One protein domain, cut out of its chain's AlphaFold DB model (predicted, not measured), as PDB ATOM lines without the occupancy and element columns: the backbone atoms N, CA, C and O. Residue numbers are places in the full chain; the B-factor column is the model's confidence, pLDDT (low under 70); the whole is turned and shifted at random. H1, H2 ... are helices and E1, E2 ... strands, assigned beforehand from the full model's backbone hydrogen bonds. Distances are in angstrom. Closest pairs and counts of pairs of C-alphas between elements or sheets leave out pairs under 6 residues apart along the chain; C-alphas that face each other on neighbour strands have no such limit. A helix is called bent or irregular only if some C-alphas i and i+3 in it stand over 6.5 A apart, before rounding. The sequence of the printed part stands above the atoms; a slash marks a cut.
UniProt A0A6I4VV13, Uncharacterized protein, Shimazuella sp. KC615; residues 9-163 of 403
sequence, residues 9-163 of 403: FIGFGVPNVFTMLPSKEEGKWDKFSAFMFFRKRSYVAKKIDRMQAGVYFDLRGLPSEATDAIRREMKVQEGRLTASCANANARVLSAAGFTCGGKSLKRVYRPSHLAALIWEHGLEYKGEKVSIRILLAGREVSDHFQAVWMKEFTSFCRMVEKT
ATOM      1  N   PHE A   9      26.547 -48.235 -44.552       88.38
ATOM      2  CA  PHE A   9      26.179 -47.519 -43.328       88.38
ATOM      3  C   PHE A   9      24.985 -46.600 -43.532       88.38
ATOM      4  O   PHE A   9      24.964 -45.785 -44.455       88.38
ATOM      5  N   ILE A  10      24.047 -46.638 -42.590       91.75
ATOM      6  CA  ILE A  10      23.040 -45.594 -42.398       91.75
ATOM      7  C   ILE A  10      23.453 -44.783 -41.171       91.75
ATOM      8  O   ILE A  10      23.386 -45.253 -40.037       91.75
ATOM      9  N   GLY A  11      23.918 -43.559 -41.401       86.81
ATOM     10  CA  GLY A  11      24.349 -42.650 -40.350       86.81
ATOM     11  C   GLY A  11      23.229 -41.715 -39.913       86.81
ATOM     12  O   GLY A  11      22.655 -40.990 -40.728       86.81
ATOM     13  N   PHE A  12      22.973 -41.679 -38.611       82.00
ATOM     14  CA  PHE A  12      22.101 -40.734 -37.930       82.00
ATOM     15  C   PHE A  12      22.972 -39.720 -37.188       82.00
ATOM     16  O   PHE A  12      23.491 -39.994 -36.112       82.00
ATOM     17  N   GLY A  13      23.138 -38.529 -37.750       78.06
ATOM     18  CA  GLY A  13      23.670 -37.344 -37.079       78.06
ATOM     19  C   GLY A  13      22.558 -36.456 -36.505       78.06
ATOM     20  O   GLY A  13      21.376 -36.759 -36.609       78.06
ATOM     21  N   VAL A  14      22.918 -35.298 -35.945       69.31
ATOM     22  CA  VAL A  14      21.967 -34.361 -35.311       69.31
ATOM     23  C   VAL A  14      21.633 -33.181 -36.243       69.31
ATOM     24  O   VAL A  14      22.447 -32.260 -36.342       69.31
ATOM     25  N   PRO A  15      20.458 -33.126 -36.910       63.47
ATOM     26  CA  PRO A  15      19.435 -34.164 -37.142       63.47
ATOM     27  C   PRO A  15      19.565 -34.827 -38.533       63.47
ATOM     28  O   PRO A  15      18.572 -35.048 -39.220       63.47
ATOM     29  N   ASN A  16      20.779 -35.023 -39.041       80.56
ATOM     30  CA  ASN A  16      20.972 -35.457 -40.427       80.56
ATOM     31  C   ASN A  16      20.929 -36.981 -40.559       80.56
ATOM     32  O   ASN A  16      21.520 -37.670 -39.743       80.56
ATOM     33  N   VAL A  17      20.329 -37.494 -41.632       88.00
ATOM     34  CA  VAL A  17      20.493 -38.892 -42.064       88.00
ATOM     35  C   VAL A  17      21.313 -38.929 -43.344       88.00
ATOM     36  O   VAL A  17      21.145 -38.064 -44.210       88.00
ATOM     37  N   PHE A  18      22.187 -39.918 -43.470       90.25
ATOM     38  CA  PHE A  18      22.952 -40.182 -44.682       90.25
ATOM     39  C   PHE A  18      23.208 -41.678 -44.861       90.25
ATOM     40  O   PHE A  18      23.282 -42.413 -43.883       90.25
ATOM     41  N   THR A  19      23.376 -42.104 -46.110       93.25
ATOM     42  CA  THR A  19      23.747 -43.476 -46.477       93.25
ATOM     43  C   THR A  19      25.149 -43.445 -47.060       93.25
ATOM     44  O   THR A  19      25.469 -42.535 -47.830       93.25
ATOM     45  N   MET A  20      25.994 -44.392 -46.669       89.69
ATOM     46  CA  MET A  20      27.383 -44.480 -47.099       89.69
ATOM     47  C   MET A  20      27.731 -45.873 -47.593       89.69
ATOM     48  O   MET A  20      27.281 -46.867 -47.029       89.69
ATOM     49  N   LEU A  21      28.566 -45.902 -48.627       88.94
ATOM     50  CA  LEU A  21      29.086 -47.105 -49.264       88.94
ATOM     51  C   LEU A  21      30.606 -46.976 -49.414       88.94
ATOM     52  O   LEU A  21      31.085 -45.847 -49.593       88.94
ATOM     53  N   PRO A  22      31.358 -48.085 -49.428       82.56
ATOM     54  CA  PRO A  22      32.763 -48.063 -49.794       82.56
ATOM     55  C   PRO A  22      32.912 -47.525 -51.222       82.56
ATOM     56  O   PRO A  22      32.136 -47.854 -52.136       82.56
ATOM     57  N   SER A  23      33.883 -46.635 -51.402       78.62
ATOM     58  CA  SER A  23      34.293 -46.170 -52.722       78.62
ATOM     59  C   SER A  23      35.141 -47.244 -53.408       78.62
ATOM     60  O   SER A  23      35.593 -48.192 -52.779       78.62
ATOM     61  N   LYS A  24      35.402 -47.074 -54.708       75.12
ATOM     62  CA  LYS A  24      36.371 -47.924 -55.423       75.12
ATOM     63  C   LYS A  24      37.821 -47.672 -54.985       75.12
ATOM     64  O   LYS A  24      38.695 -48.460 -55.311       75.12
ATOM     65  N   GLU A  25      38.076 -46.550 -54.315       69.25
ATOM     66  CA  GLU A  25      39.375 -46.242 -53.715       69.25
ATOM     67  C   GLU A  25      39.400 -46.703 -52.260       69.25
ATOM     68  O   GLU A  25      38.506 -46.352 -51.483       69.25
ATOM     69  N   GLU A  26      40.446 -47.444 -51.900       67.56
ATOM     70  CA  GLU A  26      40.620 -48.011 -50.566       67.56
ATOM     71  C   GLU A  26      40.561 -46.931 -49.474       67.56
ATOM     72  O   GLU A  26      41.123 -45.838 -49.598       67.56
ATOM     73  N   GLY A  27      39.830 -47.228 -48.397       64.50
ATOM     74  CA  GLY A  27      39.684 -46.338 -47.243       64.50
ATOM     75  C   GLY A  27      38.790 -45.113 -47.467       64.50
ATOM     76  O   GLY A  27      38.629 -44.313 -46.543       64.50
ATOM     77  N   LYS A  28      38.183 -44.955 -48.652       74.50
ATOM     78  CA  LYS A  28      37.295 -43.828 -48.965       74.50
ATOM     79  C   LYS A  28      35.846 -44.261 -49.126       74.50
ATOM     80  O   LYS A  28      35.547 -45.398 -49.472       74.50
ATOM     81  N   TRP A  29      34.935 -43.311 -48.930       81.00
ATOM     82  CA  TRP A  29      33.498 -43.574 -48.922       81.00
ATOM     83  C   TRP A  29      32.734 -42.655 -49.870       81.00
ATOM     84  O   TRP A  29      33.078 -41.484 -50.036       81.00
ATOM     85  N   ASP A  30      31.650 -43.171 -50.439       84.75
ATOM     86  CA  ASP A  30      30.660 -42.380 -51.161       84.75
ATOM     87  C   ASP A  30      29.433 -42.184 -50.260       84.75
ATOM     88  O   ASP A  30      28.820 -43.146 -49.796       84.75
ATOM     89  N   LYS A  31      29.074 -40.926 -49.990       88.56
ATOM     90  CA  LYS A  31      28.023 -40.539 -49.042       88.56
ATOM     91  C   LYS A  31      26.877 -39.817 -49.732       88.56
ATOM     92  O   LYS A  31      27.052 -38.717 -50.255       88.56
ATOM     93  N   PHE A  32      25.670 -40.354 -49.613       91.19
ATOM     94  CA  PHE A  32      24.458 -39.675 -50.047       91.19
ATOM     95  C   PHE A  32      24.008 -38.681 -48.981       91.19
ATOM     96  O   PHE A  32      23.633 -39.049 -47.865       91.19
ATOM     97  N   SER A  33      24.074 -37.399 -49.328       83.31
ATOM     98  CA  SER A  33      23.730 -36.292 -48.444       83.31
ATOM     99  C   SER A  33      22.455 -35.611 -48.922       83.31
ATOM    100  O   SER A  33      22.304 -35.277 -50.098       83.31
ATOM    101  N   ALA A  34      21.541 -35.366 -47.990       83.69
ATOM    102  CA  ALA A  34      20.275 -34.699 -48.245       83.69
ATOM    103  C   ALA A  34      19.941 -33.716 -47.117       83.69
ATOM    104  O   ALA A  34      20.564 -33.725 -46.054       83.69
ATOM    105  N   PHE A  35      18.955 -32.853 -47.359       75.19
ATOM    106  CA  PHE A  35      18.643 -31.711 -46.501       75.19
ATOM    107  C   PHE A  35      17.166 -31.691 -46.114       75.19
ATOM    108  O   PHE A  35      16.326 -32.286 -46.784       75.19
ATOM    109  N   MET A  36      16.846 -31.002 -45.018       67.44
ATOM    110  CA  MET A  36      15.459 -30.812 -44.594       67.44
ATOM    111  C   MET A  36      14.756 -29.680 -45.341       67.44
ATOM    112  O   MET A  36      15.396 -28.708 -45.746       67.44
ATOM    113  N   PHE A  37      13.437 -29.830 -45.489       62.91
ATOM    114  CA  PHE A  37      12.488 -28.840 -46.001       62.91
ATOM    115  C   PHE A  37      12.796 -28.315 -47.400       62.91
ATOM    116  O   PHE A  37      12.705 -27.118 -47.646       62.91
ATOM    117  N   PHE A  38      13.194 -29.198 -48.320       71.31
ATOM    118  CA  PHE A  38      13.471 -28.833 -49.714       71.31
ATOM    119  C   PHE A  38      14.525 -27.717 -49.863       71.31
ATOM    120  O   PHE A  38      14.618 -27.080 -50.907       71.31
ATOM    121  N   ARG A  39      15.355 -27.486 -48.835       57.44
ATOM    122  CA  ARG A  39      16.283 -26.347 -48.784       57.44
ATOM    123  C   ARG A  39      17.401 -26.433 -49.821       57.44
ATOM    124  O   ARG A  39      17.880 -25.414 -50.303       57.44
ATOM    125  N   LYS A  40      17.887 -27.642 -50.103       70.69
ATOM    126  CA  LYS A  40      18.970 -27.885 -51.059       70.69
ATOM    127  C   LYS A  40      18.798 -29.260 -51.694       70.69
ATOM    128  O   LYS A  40      18.281 -30.181 -51.060       70.69
ATOM    129  N   ARG A  41      19.235 -29.375 -52.949       72.56
ATOM    130  CA  ARG A  41      19.249 -30.629 -53.708       72.56
ATOM    131  C   ARG A  41      20.188 -31.645 -53.052       72.56
ATOM    132  O   ARG A  41      21.259 -31.274 -52.566       72.56
ATOM    133  N   SER A  42      19.764 -32.905 -53.010       85.31
ATOM    134  CA  SER A  42      20.603 -34.034 -52.602       85.31
ATOM    135  C   SER A  42      21.813 -34.181 -53.524       85.31
ATOM    136  O   SER A  42      21.766 -33.786 -54.689       85.31
ATOM    137  N   TYR A  43      22.896 -34.750 -53.006       82.19
ATOM    138  CA  TYR A  43      24.101 -35.035 -53.786       82.19
ATOM    139  C   TYR A  43      24.882 -36.204 -53.191       82.19
ATOM    140  O   TYR A  43      24.739 -36.520 -52.003       82.19
ATOM    141  N   VAL A  44      25.729 -36.824 -54.010       88.00
ATOM    142  CA  VAL A  44      26.678 -37.847 -53.564       88.00
ATOM    143  C   VAL A  44      28.040 -37.197 -53.334       88.00
ATOM    144  O   VAL A  44      28.739 -36.816 -54.270       88.00
ATOM    145  N   ALA A  45      28.437 -37.066 -52.069       82.75
ATOM    146  CA  ALA A  45      29.796 -36.682 -51.711       82.75
ATOM    147  C   ALA A  45      30.715 -37.888 -51.938       82.75
ATOM    148  O   ALA A  45      30.584 -38.895 -51.245       82.75
ATOM    149  N   LYS A  46      31.605 -37.800 -52.923       81.81
ATOM    150  CA  LYS A  46      32.497 -38.900 -53.304       81.81
ATOM    151  C   LYS A  46      33.811 -38.839 -52.540       81.81
ATOM    152  O   LYS A  46      34.286 -37.746 -52.235       81.81
ATOM    153  N   LYS A  47      34.423 -40.007 -52.340       74.31
ATOM    154  CA  LYS A  47      35.799 -40.152 -51.836       74.31
ATOM    155  C   LYS A  47      36.048 -39.446 -50.493       74.31
ATOM    156  O   LYS A  47      37.113 -38.864 -50.288       74.31
ATOM    157  N   ILE A  48      35.068 -39.466 -49.591       68.19
ATOM    158  CA  ILE A  48      35.221 -38.842 -48.275       68.19
ATOM    159  C   ILE A  48      36.044 -39.735 -47.344       68.19
ATOM    160  O   ILE A  48      35.895 -40.956 -47.341       68.19
ATOM    161  N   ASP A  49      36.881 -39.097 -46.537       61.84
ATOM    162  CA  ASP A  49      37.774 -39.697 -45.540       61.84
ATOM    163  C   ASP A  49      37.316 -39.410 -44.095       61.84
ATOM    164  O   ASP A  49      37.842 -39.967 -43.134       61.84
ATOM    165  N   ARG A  50      36.318 -38.530 -43.923       58.03
ATOM    166  CA  ARG A  50      35.813 -38.076 -42.619       58.03
ATOM    167  C   ARG A  50      34.320 -38.320 -42.474       58.03
ATOM    168  O   ARG A  50      33.527 -37.952 -43.341       58.03
ATOM    169  N   MET A  51      33.930 -38.861 -41.322       60.81
ATOM    170  CA  MET A  51      32.533 -39.139 -40.987       60.81
ATOM    171  C   MET A  51      32.006 -38.200 -39.890       60.81
ATOM    172  O   MET A  51      32.751 -37.718 -39.039       60.81
ATOM    173  N   GLN A  52      30.704 -37.903 -39.926       61.53
ATOM    174  CA  GLN A  52      30.048 -36.997 -38.975       61.53
ATOM    175  C   GLN A  52      29.751 -37.721 -37.652       61.53
ATOM    176  O   GLN A  52      29.126 -38.766 -37.682       61.53
ATOM    177  N   ALA A  53      30.061 -37.163 -36.483       61.66
ATOM    178  CA  ALA A  53      29.664 -37.785 -35.208       61.66
ATOM    179  C   ALA A  53      28.152 -38.142 -35.152       61.66
ATOM    180  O   ALA A  53      27.297 -37.320 -35.511       61.66
ATOM    181  N   GLY A  54      27.834 -39.362 -34.713       68.31
ATOM    182  CA  GLY A  54      26.472 -39.861 -34.555       68.31
ATOM    183  C   GLY A  54      26.351 -41.367 -34.318       68.31
ATOM    184  O   GLY A  54      27.322 -42.031 -33.959       68.31
ATOM    185  N   VAL A  55      25.134 -41.882 -34.507       71.38
ATOM    186  CA  VAL A  55      24.806 -43.313 -34.423       71.38
ATOM    187  C   VAL A  55      24.772 -43.887 -35.832       71.38
ATOM    188  O   VAL A  55      24.188 -43.285 -36.729       71.38
ATOM    189  N   TYR A  56      25.384 -45.044 -36.034       80.19
ATOM    190  CA  TYR A  56      25.539 -45.671 -37.342       80.19
ATOM    191  C   TYR A  56      24.973 -47.072 -37.324       80.19
ATOM    192  O   TYR A  56      25.263 -47.841 -36.415       80.19
ATOM    193  N   PHE A  57      24.177 -47.395 -38.331       84.31
ATOM    194  CA  PHE A  57      23.662 -48.735 -38.544       84.31
ATOM    195  C   PHE A  57      24.466 -49.328 -39.697       84.31
ATOM    196  O   PHE A  57      24.349 -48.882 -40.837       84.31
ATOM    197  N   ASP A  58      25.340 -50.264 -39.359       83.31
ATOM    198  CA  ASP A  58      26.211 -51.019 -40.252       83.31
ATOM    199  C   ASP A  58      25.475 -52.264 -40.738       83.31
ATOM    200  O   ASP A  58      25.225 -53.187 -39.958       83.31
ATOM    201  N   LEU A  59      25.089 -52.259 -42.008       87.25
ATOM    202  CA  LEU A  59      24.414 -53.367 -42.661       87.25
ATOM    203  C   LEU A  59      25.471 -54.379 -43.103       87.25
ATOM    204  O   LEU A  59      26.299 -54.086 -43.968       87.25
ATOM    205  N   ARG A  60      25.448 -55.561 -42.491       80.00
ATOM    206  CA  ARG A  60      26.439 -56.614 -42.703       80.00
ATOM    207  C   ARG A  60      25.900 -57.756 -43.544       80.00
ATOM    208  O   ARG A  60      24.706 -58.046 -43.511       80.00
ATOM    209  N   GLY A  61      26.824 -58.441 -44.221       77.00
ATOM    210  CA  GLY A  61      26.512 -59.632 -45.009       77.00
ATOM    211  C   GLY A  61      25.587 -59.335 -46.184       77.00
ATOM    212  O   GLY A  61      24.830 -60.205 -46.599       77.00
ATOM    213  N   LEU A  62      25.598 -58.097 -46.688       85.56
ATOM    214  CA  LEU A  62      24.795 -57.739 -47.846       85.56
ATOM    215  C   LEU A  62      25.372 -58.395 -49.107       85.56
ATOM    216  O   LEU A  62      26.589 -58.345 -49.311       85.56
ATOM    217  N   PRO A  63      24.523 -58.959 -49.984       88.94
ATOM    218  CA  PRO A  63      24.981 -59.418 -51.284       88.94
ATOM    219  C   PRO A  63      25.455 -58.216 -52.115       88.94
ATOM    220  O   PRO A  63      24.919 -57.110 -51.991       88.94
ATOM    221  N   SER A  64      26.434 -58.425 -52.997       88.06
ATOM    222  CA  SER A  64      27.013 -57.358 -53.833       88.06
ATOM    223  C   SER A  64      25.953 -56.602 -54.647       88.06
ATOM    224  O   SER A  64      26.014 -55.378 -54.775       88.06
ATOM    225  N   GLU A  65      24.915 -57.309 -55.105       91.69
ATOM    226  CA  GLU A  65      23.770 -56.717 -55.800       91.69
ATOM    227  C   GLU A  65      23.004 -55.675 -54.966       91.69
ATOM    228  O   GLU A  65      22.503 -54.698 -55.527       91.69
ATOM    229  N   ALA A  66      22.934 -55.827 -53.638       92.12
ATOM    230  CA  ALA A  66      22.278 -54.862 -52.759       92.12
ATOM    231  C   ALA A  66      23.095 -53.568 -52.671       92.12
ATOM    232  O   ALA A  66      22.546 -52.472 -52.813       92.12
ATOM    233  N   THR A  67      24.413 -53.691 -52.509       90.88
ATOM    234  CA  THR A  67      25.351 -52.560 -52.494       90.88
ATOM    235  C   THR A  67      25.313 -51.794 -53.819       90.88
ATOM    236  O   THR A  67      25.231 -50.560 -53.829       90.88
ATOM    237  N   ASP A  68      25.291 -52.504 -54.950       91.62
ATOM    238  CA  ASP A  68      25.189 -51.896 -56.279       91.62
ATOM    239  C   ASP A  68      23.823 -51.258 -56.543       91.62
ATOM    240  O   ASP A  68      23.753 -50.169 -57.125       91.62
ATOM    241  N   ALA A  69      22.738 -51.871 -56.061       94.62
ATOM    242  CA  ALA A  69      21.410 -51.274 -56.111       94.62
ATOM    243  C   ALA A  69      21.374 -49.953 -55.332       94.62
ATOM    244  O   ALA A  69      20.923 -48.943 -55.873       94.62
ATOM    245  N   ILE A  70      21.921 -49.907 -54.112       94.88
ATOM    246  CA  ILE A  70      21.998 -48.662 -53.335       94.88
ATOM    247  C   ILE A  70      22.837 -47.619 -54.078       94.88
ATOM    248  O   ILE A  70      22.407 -46.474 -54.210       94.88
ATOM    249  N   ARG A  71      23.999 -47.999 -54.626       93.12
ATOM    250  CA  ARG A  71      24.871 -47.090 -55.388       93.12
ATOM    251  C   ARG A  71      24.158 -46.492 -56.603       93.12
ATOM    252  O   ARG A  71      24.295 -45.295 -56.871       93.12
ATOM    253  N   ARG A  72      23.392 -47.305 -57.335       95.38
ATOM    254  CA  ARG A  72      22.561 -46.859 -58.462       95.38
ATOM    255  C   ARG A  72      21.482 -45.891 -57.988       95.38
ATOM    256  O   ARG A  72      21.371 -44.797 -58.538       95.38
ATOM    257  N   GLU A  73      20.745 -46.237 -56.937       96.50
ATOM    258  CA  GLU A  73      19.654 -45.396 -56.438       96.50
ATOM    259  C   GLU A  73      20.142 -44.086 -55.812       96.50
ATOM    260  O   GLU A  73      19.492 -43.055 -55.970       96.50
ATOM    261  N   MET A  74      21.322 -44.061 -55.188       94.69
ATOM    262  CA  MET A  74      21.959 -42.816 -54.740       94.69
ATOM    263  C   MET A  74      22.171 -41.839 -55.903       94.69
ATOM    264  O   MET A  74      21.905 -40.648 -55.743       94.69
ATOM    265  N   LYS A  75      22.600 -42.332 -57.075       93.56
ATOM    266  CA  LYS A  75      22.747 -41.517 -58.294       93.56
ATOM    267  C   LYS A  75      21.396 -41.100 -58.873       93.56
ATOM    268  O   LYS A  75      21.229 -39.951 -59.256       93.56
ATOM    269  N   VAL A  76      20.406 -41.993 -58.910       94.56
ATOM    270  CA  VAL A  76      19.056 -41.671 -59.421       94.56
ATOM    271  C   VAL A  76      18.366 -40.597 -58.570       94.56
ATOM    272  O   VAL A  76      17.619 -39.757 -59.085       94.56
ATOM    273  N   GLN A  77      18.595 -40.622 -57.257       92.19
ATOM    274  CA  GLN A  77      18.032 -39.658 -56.310       92.19
ATOM    275  C   GLN A  77      18.900 -38.401 -56.137       92.19
ATOM    276  O   GLN A  77      18.507 -37.500 -55.393       92.19
ATOM    277  N   GLU A  78      20.060 -38.315 -56.791       89.25
ATOM    278  CA  GLU A  78      20.905 -37.120 -56.813       89.25
ATOM    279  C   GLU A  78      20.181 -35.945 -57.493       89.25
ATOM    280  O   GLU A  78      19.355 -36.116 -58.388       89.25
ATOM    281  N   GLY A  79      20.434 -34.722 -57.022       81.31
ATOM    282  CA  GLY A  79      19.854 -33.509 -57.595       81.31
ATOM    283  C   GLY A  79      18.388 -33.248 -57.226       81.31
ATOM    284  O   GLY A  79      17.831 -32.237 -57.667       81.31
ATOM    285  N   ARG A  80      17.756 -34.100 -56.405       87.19
ATOM    286  CA  ARG A  80      16.339 -33.983 -56.023       87.19
ATOM    287  C   ARG A  80      16.145 -33.144 -54.765       87.19
ATOM    288  O   ARG A  80      16.945 -33.177 -53.829       87.19
ATOM    289  N   LEU A  81      15.035 -32.411 -54.718       74.62
ATOM    290  CA  LEU A  81      14.556 -31.775 -53.493       74.62
ATOM    291  C   LEU A  81      13.656 -32.751 -52.737       74.62
ATOM    292  O   LEU A  81      12.812 -33.426 -53.322       74.62
ATOM    293  N   THR A  82      13.842 -32.834 -51.425       76.31
ATOM    294  CA  THR A  82      13.096 -33.755 -50.562       76.31
ATOM    295  C   THR A  82      12.649 -33.051 -49.290       76.31
ATOM    296  O   THR A  82      13.245 -32.061 -48.860       76.31
ATOM    297  N   ALA A  83      11.583 -33.572 -48.682       68.12
ATOM    298  CA  ALA A  83      11.034 -33.020 -47.449       68.12
ATOM    299  C   ALA A  83      12.017 -33.149 -46.274       68.12
ATOM    300  O   ALA A  83      12.073 -32.275 -45.410       68.12
ATOM    301  N   SER A  84      12.816 -34.220 -46.242       77.31
ATOM    302  CA  SER A  84      13.855 -34.408 -45.234       77.31
ATOM    303  C   SER A  84      15.005 -35.282 -45.711       77.31
ATOM    304  O   SER A  84      14.861 -36.095 -46.626       77.31
ATOM    305  N   CYS A  85      16.141 -35.166 -45.019       84.88
ATOM    306  CA  CYS A  85      17.277 -36.060 -45.203       84.88
ATOM    307  C   CYS A  85      16.900 -37.524 -44.926       84.88
ATOM    308  O   CYS A  85      17.301 -38.406 -45.680       84.88
ATOM    309  N   ALA A  86      16.067 -37.785 -43.914       83.44
ATOM    310  CA  ALA A  86      15.547 -39.120 -43.645       83.44
ATOM    311  C   ALA A  86      14.676 -39.635 -44.793       83.44
ATOM    312  O   ALA A  86      14.864 -40.768 -45.217       83.44
ATOM    313  N   ASN A  87      13.799 -38.799 -45.357       90.00
ATOM    314  CA  ASN A  87      12.968 -39.196 -46.491       90.00
ATOM    315  C   ASN A  87      13.790 -39.509 -47.737       90.00
ATOM    316  O   ASN A  87      13.511 -40.487 -48.423       90.00
ATOM    317  N   ALA A  88      14.817 -38.710 -48.019       91.25
ATOM    318  CA  ALA A  88      15.701 -38.954 -49.147       91.25
ATOM    319  C   ALA A  88      16.416 -40.309 -49.024       91.25
ATOM    320  O   ALA A  88      16.386 -41.104 -49.958       91.25
ATOM    321  N   ASN A  89      17.006 -40.593 -47.858       95.12
ATOM    322  CA  ASN A  89      17.705 -41.857 -47.614       95.12
ATOM    323  C   ASN A  89      16.740 -43.050 -47.584       95.12
ATOM    324  O   ASN A  89      17.008 -44.075 -48.197       95.12
ATOM    325  N   ALA A  90      15.569 -42.895 -46.968       93.50
ATOM    326  CA  ALA A  90      14.526 -43.916 -46.960       93.50
ATOM    327  C   ALA A  90      14.015 -44.251 -48.377       93.50
ATOM    328  O   ALA A  90      13.716 -45.406 -48.678       93.50
ATOM    329  N   ARG A  91      13.951 -43.259 -49.276       94.88
ATOM    330  CA  ARG A  91      13.637 -43.474 -50.698       94.88
ATOM    331  C   ARG A  91      14.746 -44.213 -51.435       94.88
ATOM    332  O   ARG A  91      14.408 -45.083 -52.225       94.88
ATOM    333  N   VAL A  92      16.018 -43.892 -51.176       96.38
ATOM    334  CA  VAL A  92      17.164 -44.638 -51.728       96.38
ATOM    335  C   VAL A  92      17.076 -46.107 -51.317       96.38
ATOM    336  O   VAL A  92      17.046 -46.971 -52.185       96.38
ATOM    337  N   LEU A  93      16.930 -46.387 -50.017       96.12
ATOM    338  CA  LEU A  93      16.807 -47.754 -49.498       96.12
ATOM    339  C   LEU A  93      15.600 -48.480 -50.104       96.12
ATOM    340  O   LEU A  93      15.732 -49.576 -50.640       96.12
ATOM    341  N   SER A  94      14.421 -47.850 -50.096       95.69
ATOM    342  CA  SER A  94      13.220 -48.495 -50.629       95.69
ATOM    343  C   SER A  94      13.260 -48.716 -52.140       95.69
ATOM    344  O   SER A  94      12.681 -49.691 -52.607       95.69
ATOM    345  N   ALA A  95      13.898 -47.830 -52.908       95.25
ATOM    346  CA  ALA A  95      14.092 -48.029 -54.343       95.25
ATOM    347  C   ALA A  95      15.146 -49.108 -54.635       95.25
ATOM    348  O   ALA A  95      15.030 -49.815 -55.629       95.25
ATOM    349  N   ALA A  96      16.127 -49.278 -53.743       95.56
ATOM    350  CA  ALA A  96      17.138 -50.323 -53.854       95.56
ATOM    351  C   ALA A  96      16.594 -51.722 -53.512       95.56
ATOM    352  O   ALA A  96      17.291 -52.699 -53.751       95.56
ATOM    353  N   GLY A  97      15.361 -51.831 -52.996       95.19
ATOM    354  CA  GLY A  97      14.711 -53.104 -52.660       95.19
ATOM    355  C   GLY A  97      14.628 -53.401 -51.161       95.19
ATOM    356  O   GLY A  97      14.232 -54.504 -50.787       95.19
ATOM    357  N   PHE A  98      14.977 -52.435 -50.303       95.94
ATOM    358  CA  PHE A  98      14.866 -52.600 -48.856       95.94
ATOM    359  C   PHE A  98      13.456 -52.292 -48.347       95.94
ATOM    360  O   PHE A  98      12.797 -51.333 -48.767       95.94
ATOM    361  N   THR A  99      13.028 -53.076 -47.369       93.88
ATOM    362  CA  THR A  99      11.785 -52.897 -46.618       93.88
ATOM    363  C   THR A  99      12.057 -53.007 -45.119       93.88
ATOM    364  O   THR A  99      13.176 -53.289 -44.696       93.88
ATOM    365  N   CYS A 100      11.057 -52.684 -44.308       84.94
ATOM    366  CA  CYS A 100      11.132 -52.737 -42.853       84.94
ATOM    367  C   CYS A 100       9.792 -53.263 -42.334       84.94
ATOM    368  O   CYS A 100       8.758 -52.625 -42.567       84.94
ATOM    369  N   GLY A 101       9.797 -54.462 -41.744       80.00
ATOM    370  CA  GLY A 101       8.578 -55.203 -41.407       80.00
ATOM    371  C   GLY A 101       7.665 -55.411 -42.623       80.00
ATOM    372  O   GLY A 101       6.473 -55.104 -42.552       80.00
ATOM    373  N   GLY A 102       8.237 -55.781 -43.777       83.19
ATOM    374  CA  GLY A 102       7.526 -55.930 -45.053       83.19
ATOM    375  C   GLY A 102       6.984 -54.637 -45.683       83.19
ATOM    376  O   GLY A 102       6.337 -54.681 -46.731       83.19
ATOM    377  N   LYS A 103       7.217 -53.460 -45.084       89.62
ATOM    378  CA  LYS A 103       6.688 -52.176 -45.577       89.62
ATOM    379  C   LYS A 103       7.757 -51.332 -46.264       89.62
ATOM    380  O   LYS A 103       8.926 -51.305 -45.887       89.62
ATOM    381  N   SER A 104       7.327 -50.568 -47.269       91.56
ATOM    382  CA  SER A 104       8.178 -49.590 -47.953       91.56
ATOM    383  C   SER A 104       8.538 -48.414 -47.038       91.56
ATOM    384  O   SER A 104       7.679 -47.821 -46.385       91.56
ATOM    385  N   LEU A 105       9.801 -47.987 -47.095       90.56
ATOM    386  CA  LEU A 105      10.318 -46.843 -46.339       90.56
ATOM    387  C   LEU A 105       9.995 -45.472 -46.980       90.56
ATOM    388  O   LEU A 105      10.272 -44.428 -46.392       90.56
ATOM    389  N   LYS A 106       9.372 -45.416 -48.171       86.50
ATOM    390  CA  LYS A 106       9.170 -44.164 -48.949       86.50
ATOM    391  C   LYS A 106       8.418 -43.052 -48.201       86.50
ATOM    392  O   LYS A 106       8.586 -41.874 -48.533       86.50
ATOM    393  N   ARG A 107       7.583 -43.422 -47.223       81.50
ATOM    394  CA  ARG A 107       6.758 -42.516 -46.402       81.50
ATOM    395  C   ARG A 107       7.394 -42.160 -45.053       81.50
ATOM    396  O   ARG A 107       6.734 -41.576 -44.200       81.50
ATOM    397  N   VAL A 108       8.665 -42.489 -44.838       82.19
ATOM    398  CA  VAL A 108       9.380 -42.094 -43.623       82.19
ATOM    399  C   VAL A 108       9.982 -40.709 -43.824       82.19
ATOM    400  O   VAL A 108      10.727 -40.484 -44.772       82.19
ATOM    401  N   TYR A 109       9.645 -39.760 -42.949       74.44
ATOM    402  CA  TYR A 109      10.052 -38.354 -43.085       74.44
ATOM    403  C   TYR A 109      10.935 -37.841 -41.953       74.44
ATOM    404  O   TYR A 109      11.497 -36.757 -42.075       74.44
ATOM    405  N   ARG A 110      11.081 -38.576 -40.854       72.81
ATOM    406  CA  ARG A 110      11.838 -38.105 -39.691       72.81
ATOM    407  C   ARG A 110      13.023 -39.028 -39.421       72.81
ATOM    408  O   ARG A 110      12.809 -40.240 -39.428       72.81
ATOM    409  N   PRO A 111      14.233 -38.487 -39.192       77.06
ATOM    410  CA  PRO A 111      15.397 -39.271 -38.776       77.06
ATOM    411  C   PRO A 111      15.097 -40.249 -37.639       77.06
ATOM    412  O   PRO A 111      15.419 -41.426 -37.734       77.06
ATOM    413  N   SER A 112      14.410 -39.779 -36.603       72.44
ATOM    414  CA  SER A 112      14.035 -40.586 -35.450       72.44
ATOM    415  C   SER A 112      13.025 -41.685 -35.765       72.44
ATOM    416  O   SER A 112      13.170 -42.797 -35.275       72.44
ATOM    417  N   HIS A 113      12.031 -41.398 -36.610       74.25
ATOM    418  CA  HIS A 113      11.063 -42.401 -37.052       74.25
ATOM    419  C   HIS A 113      11.746 -43.485 -37.894       74.25
ATOM    420  O   HIS A 113      11.456 -44.660 -37.720       74.25
ATOM    421  N   LEU A 114      12.691 -43.106 -38.762       82.06
ATOM    422  CA  LEU A 114      13.472 -44.073 -39.534       82.06
ATOM    423  C   LEU A 114      14.311 -44.975 -38.627       82.06
ATOM    424  O   LEU A 114      14.301 -46.186 -38.811       82.06
ATOM    425  N   ALA A 115      15.007 -44.395 -37.647       75.69
ATOM    426  CA  ALA A 115      15.793 -45.168 -36.693       75.69
ATOM    427  C   ALA A 115      14.921 -46.120 -35.866       75.69
ATOM    428  O   ALA A 115      15.275 -47.284 -35.737       75.69
ATOM    429  N   ALA A 116      13.780 -45.642 -35.355       67.69
ATOM    430  CA  ALA A 116      12.850 -46.449 -34.568       67.69
ATOM    431  C   ALA A 116      12.295 -47.632 -35.370       67.69
ATOM    432  O   ALA A 116      12.326 -48.752 -34.877       67.69
ATOM    433  N   LEU A 117      11.877 -47.409 -36.622       71.94
ATOM    434  CA  LEU A 117      11.395 -48.481 -37.497       71.94
ATOM    435  C   LEU A 117      12.459 -49.561 -37.710       71.94
ATOM    436  O   LEU A 117      12.183 -50.744 -37.538       71.94
ATOM    437  N   ILE A 118      13.687 -49.153 -38.043       78.69
ATOM    438  CA  ILE A 118      14.781 -50.104 -38.263       78.69
ATOM    439  C   ILE A 118      15.152 -50.826 -36.961       78.69
ATOM    440  O   ILE A 118      15.511 -51.996 -36.997       78.69
ATOM    441  N   TRP A 119      15.055 -50.158 -35.812       72.94
ATOM    442  CA  TRP A 119      15.311 -50.779 -34.515       72.94
ATOM    443  C   TRP A 119      14.251 -51.824 -34.150       72.94
ATOM    444  O   TRP A 119      14.587 -52.895 -33.660       72.94
ATOM    445  N   GLU A 120      12.977 -51.512 -34.382       66.94
ATOM    446  CA  GLU A 120      11.843 -52.351 -33.985       66.94
ATOM    447  C   GLU A 120      11.651 -53.556 -34.910       66.94
ATOM    448  O   GLU A 120      11.359 -54.658 -34.452       66.94
ATOM    449  N   HIS A 121      11.814 -53.358 -36.218       74.19
ATOM    450  CA  HIS A 121      11.492 -54.381 -37.215       74.19
ATOM    451  C   HIS A 121      12.709 -54.879 -38.002       74.19
ATOM    452  O   HIS A 121      12.595 -55.852 -38.745       74.19
ATOM    453  N   GLY A 122      13.869 -54.236 -37.858       80.75
ATOM    454  CA  GLY A 122      15.033 -54.504 -38.698       80.75
ATOM    455  C   GLY A 122      14.887 -53.943 -40.115       80.75
ATOM    456  O   GLY A 122      13.959 -53.196 -40.438       80.75
ATOM    457  N   LEU A 123      15.833 -54.310 -40.976       86.62
ATOM    458  CA  LEU A 123      15.738 -54.110 -42.420       86.62
ATOM    459  C   LEU A 123      15.673 -55.461 -43.114       86.62
ATOM    460  O   LEU A 123      16.316 -56.418 -42.693       86.62
ATOM    461  N   GLU A 124      14.933 -55.500 -44.210       90.62
ATOM    462  CA  GLU A 124      14.794 -56.664 -45.076       90.62
ATOM    463  C   GLU A 124      15.216 -56.274 -46.492       90.62
ATOM    464  O   GLU A 124      14.773 -55.243 -47.002       90.62
ATOM    465  N   TYR A 125      16.039 -57.087 -47.147       93.06
ATOM    466  CA  TYR A 125      16.375 -56.950 -48.561       93.06
ATOM    467  C   TYR A 125      15.738 -58.105 -49.329       93.06
ATOM    468  O   TYR A 125      16.011 -59.262 -49.030       93.06
ATOM    469  N   LYS A 126      14.840 -57.802 -50.278       89.00
ATOM    470  CA  LYS A 126      14.063 -58.817 -51.024       89.00
ATOM    471  C   LYS A 126      13.360 -59.865 -50.128       89.00
ATOM    472  O   LYS A 126      13.134 -60.990 -50.553       89.00
ATOM    473  N   GLY A 127      12.982 -59.480 -48.907       84.69
ATOM    474  CA  GLY A 127      12.307 -60.347 -47.931       84.69
ATOM    475  C   GLY A 127      13.235 -61.054 -46.937       84.69
ATOM    476  O   GLY A 127      12.744 -61.603 -45.956       84.69
ATOM    477  N   GLU A 128      14.555 -60.997 -47.121       87.12
ATOM    478  CA  GLU A 128      15.520 -61.573 -46.179       87.12
ATOM    479  C   GLU A 128      16.013 -60.535 -45.170       87.12
ATOM    480  O   GLU A 128      16.314 -59.393 -45.531       87.12
ATOM    481  N   LYS A 129      16.115 -60.923 -43.894       86.62
ATOM    482  CA  LYS A 129      16.572 -60.025 -42.828       86.62
ATOM    483  C   LYS A 129      18.046 -59.672 -42.998       86.62
ATOM    484  O   LYS A 129      18.904 -60.537 -43.135       86.62
ATOM    485  N   VAL A 130      18.335 -58.384 -42.892       85.81
ATOM    486  CA  VAL A 130      19.684 -57.829 -42.942       85.81
ATOM    487  C   VAL A 130      20.255 -57.783 -41.531       85.81
ATOM    488  O   VAL A 130      19.622 -57.259 -40.612       85.81
ATOM    489  N   SER A 131      21.477 -58.286 -41.354       80.44
ATOM    490  CA  SER A 131      22.195 -58.161 -40.087       80.44
ATOM    491  C   SER A 131      22.638 -56.713 -39.877       80.44
ATOM    492  O   SER A 131      23.332 -56.148 -40.719       80.44
ATOM    493  N   ILE A 132      22.291 -56.117 -38.734       78.62
ATOM    494  CA  ILE A 132      22.627 -54.723 -38.417       78.62
ATOM    495  C   ILE A 132      23.518 -54.681 -37.180       78.62
ATOM    496  O   ILE A 132      23.125 -55.126 -36.105       78.62
ATOM    497  N   ARG A 133      24.708 -54.087 -37.306       74.62
ATOM    498  CA  ARG A 133      25.527 -53.672 -36.159       74.62
ATOM    499  C   ARG A 133      25.316 -52.182 -35.905       74.62
ATOM    500  O   ARG A 133      25.397 -51.377 -36.825       74.62
ATOM    501  N   ILE A 134      25.144 -51.791 -34.649       71.25
ATOM    502  CA  ILE A 134      25.109 -50.376 -34.273       71.25
ATOM    503  C   ILE A 134      26.506 -49.932 -33.842       71.25
ATOM    504  O   ILE A 134      27.154 -50.585 -33.027       71.25
ATOM    505  N   LEU A 135      26.972 -48.817 -34.397       66.25
ATOM    506  CA  LEU A 135      28.231 -48.175 -34.035       66.25
ATOM    507  C   LEU A 135      27.967 -46.767 -33.506       66.25
ATOM    508  O   LEU A 135      27.103 -46.042 -34.006       66.25
ATOM    509  N   LEU A 136      28.744 -46.371 -32.503       64.06
ATOM    510  CA  LEU A 136      28.609 -45.087 -31.825       64.06
ATOM    511  C   LEU A 136      29.855 -44.249 -32.053       64.06
ATOM    512  O   LEU A 136      30.968 -44.662 -31.743       64.06
ATOM    513  N   ALA A 137      29.654 -43.043 -32.568       56.53
ATOM    514  CA  ALA A 137      30.697 -42.047 -32.724       56.53
ATOM    515  C   ALA A 137      30.241 -40.747 -32.056       56.53
ATOM    516  O   ALA A 137      29.682 -39.867 -32.709       56.53
ATOM    517  N   GLY A 138      30.458 -40.623 -30.747       57.12
ATOM    518  CA  GLY A 138      30.115 -39.426 -29.982       57.12
ATOM    519  C   GLY A 138      29.341 -39.737 -28.706       57.12
ATOM    520  O   GLY A 138      29.897 -40.301 -27.773       57.12
ATOM    521  N   ARG A 139      28.081 -39.296 -28.642       51.78
ATOM    522  CA  ARG A 139      27.204 -39.478 -27.472       51.78
ATOM    523  C   ARG A 139      26.597 -40.885 -27.458       51.78
ATOM    524  O   ARG A 139      26.539 -41.538 -28.498       51.78
ATOM    525  N   GLU A 140      26.090 -41.308 -26.303       57.72
ATOM    526  CA  GLU A 140      25.249 -42.506 -26.186       57.72
ATOM    527  C   GLU A 140      24.011 -42.417 -27.095       57.72
ATOM    528  O   GLU A 140      23.546 -41.320 -27.418       57.72
ATOM    529  N   VAL A 141      23.455 -43.571 -27.487       52.84
ATOM    530  CA  VAL A 141      22.306 -43.674 -28.412       52.84
ATOM    531  C   VAL A 141      21.129 -42.809 -27.958       52.84
ATOM    532  O   VAL A 141      20.565 -42.064 -28.760       52.84
ATOM    533  N   SER A 142      20.782 -42.876 -26.671       47.28
ATOM    534  CA  SER A 142      19.652 -42.156 -26.075       47.28
ATOM    535  C   SER A 142      19.853 -40.636 -26.123       47.28
ATOM    536  O   SER A 142      19.035 -39.921 -26.704       47.28
ATOM    537  N   ASP A 143      20.983 -40.148 -25.601       49.91
ATOM    538  CA  ASP A 143      21.385 -38.734 -25.624       49.91
ATOM    539  C   ASP A 143      21.469 -38.191 -27.062       49.91
ATOM    540  O   ASP A 143      21.162 -37.022 -27.336       49.91
ATOM    541  N   HIS A 144      21.899 -39.035 -28.001       56.59
ATOM    542  CA  HIS A 144      21.993 -38.687 -29.409       56.59
ATOM    543  C   HIS A 144      20.614 -38.537 -30.055       56.59
ATOM    544  O   HIS A 144      20.330 -37.482 -30.627       56.59
ATOM    545  N   PHE A 145      19.729 -39.529 -29.935       57.25
ATOM    546  CA  PHE A 145      18.387 -39.444 -30.518       57.25
ATOM    547  C   PHE A 145      17.501 -38.398 -29.831       57.25
ATOM    548  O   PHE A 145      16.700 -37.755 -30.509       57.25
ATOM    549  N   GLN A 146      17.724 -38.096 -28.548       51.28
ATOM    550  CA  GLN A 146      17.119 -36.933 -27.892       51.28
ATOM    551  C   GLN A 146      17.552 -35.618 -28.564       51.28
ATOM    552  O   GLN A 146      16.723 -34.745 -28.843       51.28
ATOM    553  N   ALA A 147      18.842 -35.470 -28.886       54.19
ATOM    554  CA  ALA A 147      19.339 -34.305 -29.617       54.19
ATOM    555  C   ALA A 147      18.790 -34.245 -31.055       54.19
ATOM    556  O   ALA A 147      18.472 -33.152 -31.540       54.19
ATOM    557  N   VAL A 148      18.635 -35.396 -31.722       55.38
ATOM    558  CA  VAL A 148      17.960 -35.510 -33.026       55.38
ATOM    559  C   VAL A 148      16.515 -35.025 -32.922       55.38
ATOM    560  O   VAL A 148      16.138 -34.135 -33.681       55.38
ATOM    561  N   TRP A 149      15.731 -35.512 -31.955       50.91
ATOM    562  CA  TRP A 149      14.347 -35.085 -31.729       50.91
ATOM    563  C   TRP A 149      14.218 -33.585 -31.472       50.91
ATOM    564  O   TRP A 149      13.398 -32.924 -32.111       50.91
ATOM    565  N   MET A 150      15.054 -33.033 -30.588       50.19
ATOM    566  CA  MET A 150      15.068 -31.596 -30.301       50.19
ATOM    567  C   MET A 150      15.308 -30.787 -31.578       50.19
ATOM    568  O   MET A 150      14.646 -29.778 -31.834       50.19
ATOM    569  N   LYS A 151      16.258 -31.221 -32.409       61.72
ATOM    570  CA  LYS A 151      16.531 -30.555 -33.680       61.72
ATOM    571  C   LYS A 151      15.403 -30.755 -34.678       61.72
ATOM    572  O   LYS A 151      15.037 -29.772 -35.300       61.72
ATOM    573  N   GLU A 152      14.824 -31.940 -34.827       61.22
ATOM    574  CA  GLU A 152      13.669 -32.156 -35.709       61.22
ATOM    575  C   GLU A 152      12.514 -31.205 -35.367       61.22
ATOM    576  O   GLU A 152      11.978 -30.555 -36.261       61.22
ATOM    577  N   PHE A 153      12.192 -31.065 -34.076       50.19
ATOM    578  CA  PHE A 153      11.101 -30.212 -33.597       50.19
ATOM    579  C   PHE A 153      11.397 -28.716 -33.785       50.19
ATOM    580  O   PHE A 153      10.560 -27.959 -34.267       50.19
ATOM    581  N   THR A 154      12.623 -28.281 -33.478       50.94
ATOM    582  CA  THR A 154      13.028 -26.867 -33.602       50.94
ATOM    583  C   THR A 154      13.435 -26.454 -35.019       50.94
ATOM    584  O   THR A 154      13.637 -25.268 -35.273       50.94
ATOM    585  N   SER A 155      13.579 -27.389 -35.964       51.50
ATOM    586  CA  SER A 155      14.089 -27.067 -37.305       51.50
ATOM    587  C   SER A 155      13.107 -26.263 -38.152       51.50
ATOM    588  O   SER A 155      13.560 -25.491 -38.994       51.50
ATOM    589  N   PHE A 156      11.799 -26.368 -37.902       46.81
ATOM    590  CA  PHE A 156      10.814 -25.486 -38.534       46.81
ATOM    591  C   PHE A 156      10.958 -24.045 -38.020       46.81
ATOM    592  O   PHE A 156      11.115 -23.122 -38.816       46.81
ATOM    593  N   CYS A 157      11.046 -23.856 -36.697       43.19
ATOM    594  CA  CYS A 157      11.270 -22.543 -36.084       43.19
ATOM    595  C   CYS A 157      12.596 -21.918 -36.535       43.19
ATOM    596  O   CYS A 157      12.630 -20.744 -36.875       43.19
ATOM    597  N   ARG A 158      13.676 -22.706 -36.618       46.91
ATOM    598  CA  ARG A 158      14.983 -22.243 -37.116       46.91
ATOM    599  C   ARG A 158      14.974 -21.907 -38.599       46.91
ATOM    600  O   ARG A 158      15.741 -21.049 -39.011       46.91
ATOM    601  N   MET A 159      14.174 -22.599 -39.406       48.66
ATOM    602  CA  MET A 159      13.997 -22.249 -40.812       48.66
ATOM    603  C   MET A 159      13.291 -20.906 -40.922       48.66
ATOM    604  O   MET A 159      13.811 -20.038 -41.601       48.66
ATOM    605  N   VAL A 160      12.195 -20.698 -40.192       43.66
ATOM    606  CA  VAL A 160      11.507 -19.402 -40.140       43.66
ATOM    607  C   VAL A 160      12.448 -18.309 -39.628       43.66
ATOM    608  O   VAL A 160      12.601 -17.284 -40.279       43.66
ATOM    609  N   GLU A 161      13.171 -18.552 -38.535       45.53
ATOM    610  CA  GLU A 161      14.141 -17.610 -37.968       45.53
ATOM    611  C   GLU A 161      15.292 -17.308 -38.937       45.53
ATOM    612  O   GLU A 161      15.721 -16.164 -39.049       45.53
ATOM    613  N   LYS A 162      15.776 -18.311 -39.679       46.25
ATOM    614  CA  LYS A 162      16.834 -18.151 -40.678       46.25
ATOM    615  C   LYS A 162      16.327 -17.473 -41.946       46.25
ATOM    616  O   LYS A 162      17.038 -16.634 -42.463       46.25
ATOM    617  N   THR A 163      15.113 -17.755 -42.408       47.28
ATOM    618  CA  THR A 163      14.482 -17.069 -43.544       47.28
ATOM    619  C   THR A 163      14.155 -15.614 -43.198       47.28
ATOM    620  O   THR A 163      14.312 -14.738 -44.042       47.28
TER     621      THR A 163
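AT A GLANCE: This is residues 9 to 163 of the 403 residues of an uncharacterized protein of Shimazuella sp. KC615 (UniProt A0A6I4VV13). What would one see first? One strongly twisted sheet of eight strands, curled like part of a barrel, has helices H1, H2 and H3 over one face, which makes two layers. The last helix, H4, is bent: its arm H4a is also over the sheet, on the same face as H2 and H3, while its arm H4b reaches away from the body. What are the parts and the size? The printed part has 155 residues, with four named helices and eight named strands in the order E1 E2 E3 E4 E5 H1 H2 E6 H3 E7 E8 H4; the class is mixed, and the sheet runs E4 E3 E2 E1 E5 E8 E7 E6, all antiparallel. It is compact, with a radius of gyration of the C-alphas of 14.7 A and spans of 45 by 31 by 29 A.

HOW THE PARTS SIT: How does the sheet begin? E1, residues 9 to 12, E2, 17 to 22, E3, 29 to 33, and E4, 43 to 48, form a meander, each strand the antiparallel neighbour of the one before. Within hydrogen-bond range are N 11 and O 18 at 2.8 A, N 30 and O 21 at 2.9 A, and N 45 and O 31 at 2.8 A. How does it go on? E5, residues 54 to 60, is antiparallel to E1, with N 10 and O 57 at 2.9 A. E8, residues 128 to 137, pairs with E5 over 131 to 137, N 133 and O 58 at 2.8 A, and forms a hairpin with E7, residues 123 to 125, N 130 and O 123 at 2.8 A. E7 is antiparallel to the edge strand E6, residues 98 to 100, with N 124 and O 99 at 2.9 A. How do the first helices stand? H1, residues 64 to 76, touches residues 92 to 96 of H2, residues 85 to 96, at a steep tilt of 52 degrees, opposite ways; the closest C-alphas, of Ala 69 and Ala 96, are 4.9 A apart. H3, residues 111 to 121, touches residues 85 to 90 of H2 at a steep tilt of 42 degrees, the same way; the closest C-alphas, of Ala 86 and Pro 111, are 4.9 A apart. And the last? H4, residues 141 to 163, was assigned as one helix by its hydrogen bonds but is bent, with C-alphas 153 and 156 6.8 A apart, into H4a, 141 to 153, and H4b, 156 to 163. H4a touches H3, closest at the C-alphas of Ser 112 and Trp 149, 6.6 A, and lies over E5 at a height over the sheet of 9.9 A; H4b touches no helix and is not on the sheet. In H1, H2, H3, H4a and H4b every O i to N i+4 pair is within hydrogen-bond range.

IN THESE COORDINATES: Where does one start and stop? C-alpha 9, where E1 begins, is at (26.179, -47.519, -43.328), and C-alpha 163, where H4b ends, is at (14.482, -17.069, -43.544). Which elements are longer? From first to last C-alpha, E8 measures 28.2 A, E5 18.6 A, H1 18.5 A and H4a 18.3 A.

THE WHOLE: How far does it reach? The two C-alphas farthest apart, of Pro 63 and Glu 161, are 45.2 A apart; the printed part has no cut and no long link. Where is confidence low? The mean pLDDT of the printed part is 76.5, and 47 residues are under 70, among them residues 48 to 54 and 135 to 163.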